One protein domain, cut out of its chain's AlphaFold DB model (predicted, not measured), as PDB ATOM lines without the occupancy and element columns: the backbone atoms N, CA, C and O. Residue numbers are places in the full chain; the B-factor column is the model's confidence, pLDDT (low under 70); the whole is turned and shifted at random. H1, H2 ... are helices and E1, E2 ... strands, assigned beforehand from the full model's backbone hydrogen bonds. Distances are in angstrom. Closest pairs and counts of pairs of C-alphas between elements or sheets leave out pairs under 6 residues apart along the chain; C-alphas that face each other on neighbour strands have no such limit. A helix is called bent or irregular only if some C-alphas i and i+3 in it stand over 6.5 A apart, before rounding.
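AT A GLANCE: This is residues 43 to 83 of the 100 residues of an uncharacterized protein of Tulasnella calospora MUT 4182 (UniProt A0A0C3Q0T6). A narrow ribbon of two antiparallel strands, E1 and E2, makes the shaft of this rod, and a small head with the short helix H1 closes it at one end, inside the stretch of chain that leads from E1 to E2. At the other end of the ribbon lie both ends of the printed part: residues 43 to 48 fold back so that residues 43 to 44 pair with the beginning of E1, and residues 81 to 83 run on as a short tail beyond E2. The printed part has 41 residues, with the named elements in the order E1, H1, E2; the sheet has the order E1 - E2, and the class is mixed, helices and strands. The whole is only just loose, close to extended, with a radius of gyration of the C-alphas of 13.2 A, and the C-alphas span 38 by 18 by 11 A.

HOW THE PARTS SIT: The sheet is made of E1, residues 49 to 55, and E2, residues 74 to 80. These two are antiparallel neighbour strands, with 149 degrees between their N-to-C directions. They face each other from end to end: the facing C-alphas of Ile 49 and Gln 80 are 5.2 A apart, those of Arg 52 and Ala 77 are 4.8 A apart, and those of Leu 55 and Gln 74 are 5.0 A apart. At one end of the ribbon, N 49 and O 80 are within hydrogen-bond range at 2.9 A, and N 80 and O 49 at 2.8 A. At the other end, N 55 and O 74 are within range at 2.8 A, and N 74 and O 55 at 3.0 A. Outside the named strands there is a short pairing: residues 43 to 44 pair antiparallel with residues 49 to 50, which belong to E1. Between E1 and E2 along the chain stands H1, residues 63 to 70. A short link of 7 residues, 56 to 62, joins E1 to H1, and a tight link of 3 residues, 71 to 73, joins H1 to E2. In H1, which is not bent, 3 of 4 O i to N i+4 pairs are within hydrogen-bond range.

IN THESE COORDINATES: E1 begins at C-alpha 49, at (22.460, -14.759, -15.610), and ends at C-alpha 55, at (12.373, -2.999, -24.061), 17.6 A from first to last C-alpha. E2, antiparallel to E1, begins at C-alpha 74, at (9.423, -0.958, -20.647), and ends at C-alpha 80, at (20.528, -14.834, -20.448), 17.8 A from first to last C-alpha; from the first to the last C-alpha of E1 x falls and y rises, and from the first to the last C-alpha of E2 x rises and y falls. E1 and E2 are the longest strands, with 7 residues each. H1, from Ala 63 to Tyr 70, has 8 residues and covers 10.4 A. Its C-alphas go from (16.490, 5.194, -28.247) to (6.089, 5.693, -28.330), a change that is mainly in x.

THE WHOLE: The outline is a rod, and the two C-alphas farthest apart are those of Gly 46, before E1, and Leu 69, in H1, at 37.6 A. The first and last printed C-alphas, those of Ser 43 and Val 83, are 17.7 A apart. The printed part runs from 43 to 83 without a cut, and neither link between named elements is long. The mean pLDDT of the printed part is 81.1; E2 has a mean of 90, E1 of 88 and H1 of 79. The model's confidence is low, under 70, at residues 43 to 47, residue 63 and residue 83.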
ATOM      1  N   SER A  43      22.627 -11.212 -10.916       62.78
ATOM      2  CA  SER A  43      22.061 -12.222 -10.026       62.78
ATOM      3  C   SER A  43      22.193 -13.558 -10.744       62.78
ATOM      4  O   SER A  43      21.551 -13.791 -11.773       62.78
ATOM      5  N   GLU A  44      23.098 -14.396 -10.253       62.22
ATOM      6  CA  GLU A  44      23.250 -15.767 -10.730       62.22
ATOM      7  C   GLU A  44      22.159 -16.633 -10.095       62.22
ATOM      8  O   GLU A  44      21.942 -16.601  -8.884       62.22
ATOM      9  N   GLY A  45      21.433 -17.382 -10.921       61.47
ATOM     10  CA  GLY A  45      20.384 -18.287 -10.469       61.47
ATOM     11  C   GLY A  45      20.040 -19.288 -11.564       61.47
ATOM     12  O   GLY A  45      19.704 -18.897 -12.681       61.47
ATOM     13  N   GLY A  46      20.118 -20.587 -11.258       68.00
ATOM     14  CA  GLY A  46      19.907 -21.658 -12.243       68.00
ATOM     15  C   GLY A  46      20.799 -21.525 -13.496       68.00
ATOM     16  O   GLY A  46      21.860 -20.906 -13.432       68.00
ATOM     17  N   PRO A  47      20.405 -22.096 -14.653       67.50
ATOM     18  CA  PRO A  47      21.179 -21.976 -15.886       67.50
ATOM     19  C   PRO A  47      21.059 -20.555 -16.454       67.50
ATOM     20  O   PRO A  47      20.088 -20.220 -17.141       67.50
ATOM     21  N   GLY A  48      22.045 -19.709 -16.152       76.94
ATOM     22  CA  GLY A  48      22.203 -18.390 -16.761       76.94
ATOM     23  C   GLY A  48      22.346 -17.228 -15.781       76.94
ATOM     24  O   GLY A  48      22.483 -17.396 -14.572       76.94
ATOM     25  N   ILE A  49      22.325 -16.021 -16.344       84.25
ATOM     26  CA  ILE A  49      22.460 -14.759 -15.610       84.25
ATOM     27  C   ILE A  49      21.191 -13.940 -15.829       84.25
ATOM     28  O   ILE A  49      20.765 -13.751 -16.971       84.25
ATOM     29  N   VAL A  50      20.606 -13.423 -14.750       84.88
ATOM     30  CA  VAL A  50      19.496 -12.466 -14.833       84.88
ATOM     31  C   VAL A  50      20.053 -11.045 -14.803       84.88
ATOM     32  O   VAL A  50      20.882 -10.709 -13.954       84.88
ATOM     33  N   ARG A  51      19.604 -10.210 -15.743       86.56
ATOM     34  CA  ARG A  51      19.974  -8.794 -15.862       86.56
ATOM     35  C   ARG A  51      18.739  -7.915 -15.945       86.56
ATOM     36  O   ARG A  51      17.697  -8.340 -16.433       86.56
ATOM     37  N   ARG A  52      18.881  -6.654 -15.550       89.25
ATOM     38  CA  ARG A  52      17.875  -5.626 -15.824       89.25
ATOM     39  C   ARG A  52      18.019  -5.116 -17.261       89.25
ATOM     40  O   ARG A  52      19.137  -4.844 -17.709       89.25
ATOM     41  N   GLY A  53      16.900  -4.971 -17.962       90.19
ATOM     42  CA  GLY A  53      16.852  -4.452 -19.323       90.19
ATOM     43  C   GLY A  53      15.673  -3.517 -19.577       90.19
ATOM     44  O   GLY A  53      14.716  -3.467 -18.806       90.19
ATOM     45  N   GLU A  54      15.773  -2.788 -20.676       92.06
ATOM     46  CA  GLU A  54      14.747  -1.935 -21.265       92.06
ATOM     47  C   GLU A  54      14.302  -2.535 -22.595       92.06
ATOM     48  O   GLU A  54      15.138  -2.928 -23.415       92.06
ATOM     49  N   LEU A  55      12.990  -2.602 -22.804       91.38
ATOM     50  CA  LEU A  55      12.373  -2.999 -24.061       91.38
ATOM     51  C   LEU A  55      11.813  -1.770 -24.777       91.38
ATOM     52  O   LEU A  55      10.879  -1.125 -24.297       91.38
ATOM     53  N   TYR A  56      12.365  -1.495 -25.951       90.31
ATOM     54  CA  TYR A  56      11.938  -0.436 -26.857       90.31
ATOM     55  C   TYR A  56      10.831  -0.926 -27.790       90.31
ATOM     56  O   TYR A  56      10.671  -2.134 -28.032       90.31
ATOM     57  N   ARG A  57      10.030  -0.003 -28.329       88.00
ATOM     58  CA  ARG A  57       8.905  -0.373 -29.200       88.00
ATOM     59  C   ARG A  57       9.365  -0.657 -30.625       88.00
ATOM     60  O   ARG A  57       8.767  -1.506 -31.285       88.00
ATOM     61  N   SER A  58      10.448  -0.020 -31.058       85.38
ATOM     62  CA  SER A  58      11.072  -0.245 -32.360       85.38
ATOM     63  C   SER A  58      12.584  -0.450 -32.241       85.38
ATOM     64  O   SER A  58      13.216  -0.008 -31.288       85.38
ATOM     65  N   ALA A  59      13.161  -1.165 -33.210       80.62
ATOM     66  CA  ALA A  59      14.602  -1.409 -33.319       80.62
ATOM     67  C   ALA A  59      15.348  -0.335 -34.128       80.62
ATOM     68  O   ALA A  59      16.577  -0.342 -34.176       80.62
ATOM     69  N   TYR A  60      14.605   0.527 -34.826       74.12
ATOM     70  CA  TYR A  60      15.133   1.421 -35.856       74.12
ATOM     71  C   TYR A  60      15.401   2.856 -35.398       74.12
ATOM     72  O   TYR A  60      16.492   3.360 -35.676       74.12
ATOM     73  N   PRO A  61      14.460   3.564 -34.746       73.50
ATOM     74  CA  PRO A  61      14.766   4.890 -34.251       73.50
ATOM     75  C   PRO A  61      15.810   4.775 -33.129       73.50
ATOM     76  O   PRO A  61      15.725   3.868 -32.298       73.50
ATOM     77  N   PRO A  62      16.788   5.695 -33.061       72.94
ATOM     78  CA  PRO A  62      17.634   5.823 -31.883       72.94
ATOM     79  C   PRO A  62      16.772   5.881 -30.613       72.94
ATOM     80  O   PRO A  62      15.703   6.493 -30.634       72.94
ATOM     81  N   ALA A  63      17.247   5.311 -29.503       68.31
ATOM     82  CA  ALA A  63      16.490   5.194 -28.247       68.31
ATOM     83  C   ALA A  63      15.804   6.505 -27.794       68.31
ATOM     84  O   ALA A  63      14.686   6.485 -27.277       68.31
ATOM     85  N   TRP A  64      16.441   7.658 -28.040       70.00
ATOM     86  CA  TRP A  64      15.893   8.982 -27.723       70.00
ATOM     87  C   TRP A  64      14.680   9.374 -28.582       70.00
ATOM     88  O   TRP A  64      13.782  10.061 -28.099       70.00
ATOM     89  N   LEU A  65      14.651   8.953 -29.848       79.94
ATOM     90  CA  LEU A  65      13.563   9.229 -30.782       79.94
ATOM     91  C   LEU A  65      12.407   8.243 -30.564       79.94
ATOM     92  O   LEU A  65      11.254   8.670 -30.540       79.94
ATOM     93  N   ASP A  66      12.710   6.962 -30.318       79.75
ATOM     94  CA  ASP A  66      11.701   5.945 -29.970       79.75
ATOM     95  C   ASP A  66      10.910   6.373 -28.729       79.75
ATOM     96  O   ASP A  66       9.678   6.388 -28.735       79.75
ATOM     97  N   SER A  67      11.632   6.851 -27.708       79.19
ATOM     98  CA  SER A  67      11.044   7.303 -26.444       79.19
ATOM     99  C   SER A  67      10.080   8.482 -26.612       79.19
ATOM    100  O   SER A  67       9.114   8.614 -25.861       79.19
ATOM    101  N   ARG A  68      10.320   9.349 -27.604       82.25
ATOM    102  CA  ARG A  68       9.435  10.482 -27.921       82.25
ATOM    103  C   ARG A  68       8.192  10.060 -28.695       82.25
ATOM    104  O   ARG A  68       7.136  10.645 -28.492       82.25
ATOM    105  N   LEU A  69       8.325   9.088 -29.593       85.44
ATOM    106  CA  LEU A  69       7.237   8.644 -30.466       85.44
ATOM    107  C   LEU A  69       6.287   7.672 -29.764       85.44
ATOM    108  O   LEU A  69       5.084   7.692 -30.017       85.44
ATOM    109  N   TYR A  70       6.824   6.821 -28.894       85.56
ATOM    110  CA  TYR A  70       6.089   5.693 -28.330       85.56
ATOM    111  C   TYR A  70       6.025   5.685 -26.805       85.56
ATOM    112  O   TYR A  70       5.349   4.825 -26.239       85.56
ATOM    113  N   GLY A  71       6.674   6.655 -26.160       86.00
ATOM    114  CA  GLY A  71       6.785   6.734 -24.712       86.00
ATOM    115  C   GLY A  71       8.013   5.995 -24.174       86.00
ATOM    116  O   GLY A  71       8.788   5.422 -24.939       86.00
ATOM    117  N   PRO A  72       8.219   6.031 -22.849       88.75
ATOM    118  CA  PRO A  72       9.398   5.450 -22.222       88.75
ATOM    119  C   PRO A  72       9.479   3.929 -22.449       88.75
ATOM    120  O   PRO A  72       8.441   3.263 -22.527       88.75
ATOM    121  N   PRO A  73      10.697   3.361 -22.513       90.38
ATOM    122  CA  PRO A  73      10.882   1.926 -22.673       90.38
ATOM    123  C   PRO A  73      10.347   1.150 -21.465       90.38
ATOM    124  O   PRO A  73      10.353   1.625 -20.326       90.38
ATOM    125  N   GLN A  74       9.916  -0.086 -21.707       92.12
ATOM    126  CA  GLN A  74       9.423  -0.958 -20.647       92.12
ATOM    127  C   GLN A  74      10.596  -1.584 -19.885       92.12
ATOM    128  O   GLN A  74      11.449  -2.251 -20.470       92.12
ATOM    129  N   LEU A  75      10.621  -1.413 -18.562       91.50
ATOM    130  CA  LEU A  75      11.592  -2.080 -17.694       91.50
ATOM    131  C   LEU A  75      11.256  -3.569 -17.550       91.50
ATOM    132  O   LEU A  75      10.124  -3.926 -17.228       91.50
ATOM    133  N   MET A  76      12.252  -4.435 -17.740       91.19
ATOM    134  CA  MET A  76      12.097  -5.887 -17.652       91.19
ATOM    135  C   MET A  76      13.330  -6.587 -17.067       91.19
ATOM    136  O   MET A  76      14.430  -6.031 -17.002       91.19
ATOM    137  N   ALA A  77      13.142  -7.842 -16.662       90.31
ATOM    138  CA  ALA A  77      14.225  -8.758 -16.329       90.31
ATOM    139  C   ALA A  77      14.540  -9.643 -17.543       90.31
ATOM    140  O   ALA A  77      13.652 -10.271 -18.113       90.31
ATOM    141  N   VAL A  78      15.814  -9.710 -17.924       89.50
ATOM    142  CA  VAL A  78      16.314 -10.512 -19.043       89.50
ATOM    143  C   VAL A  78      17.115 -11.679 -18.486       89.50
ATOM    144  O   VAL A  78      18.159 -11.480 -17.862       89.50
ATOM    145  N   LYS A  79      16.647 -12.903 -18.732       89.50
ATOM    146  CA  LYS A  79      17.386 -14.126 -18.405       89.50
ATOM    147  C   LYS A  79      18.249 -14.532 -19.595       89.50
ATOM    148  O   LYS A  79      17.739 -14.961 -20.624       89.50
ATOM    149  N   GLN A  80      19.560 -14.394 -19.450       85.31
ATOM    150  CA  GLN A  80      20.528 -14.834 -20.448       85.31
ATOM    151  C   GLN A  80      20.951 -16.265 -20.143       85.31
ATOM    152  O   GLN A  80      21.665 -16.512 -19.171       85.31
ATOM    153  N   ILE A  81      20.522 -17.202 -20.981       82.75
ATOM    154  CA  ILE A  81      20.918 -18.606 -20.878       82.75
ATOM    155  C   ILE A  81      22.213 -18.783 -21.672       82.75
ATOM    156  O   ILE A  81      22.282 -18.456 -22.857       82.75
ATOM    157  N   LYS A  82      23.270 -19.268 -21.016       71.75
ATOM    158  CA  LYS A  82      24.557 -19.497 -21.672       71.75
ATOM    159  C   LYS A  82      24.480 -20.797 -22.473       71.75
ATOM    160  O   LYS A  82      24.370 -21.875 -21.903       71.75
ATOM    161  N   VAL A  83      24.551 -20.700 -23.802       63.72
ATOM    162  CA  VAL A  83      24.355 -21.870 -24.676       63.72
ATOM    163  C   VAL A  83      25.550 -22.843 -24.651       63.72
ATOM    164  O   VAL A  83      25.433 -23.992 -25.069       63.72
TER     165      VAL A  83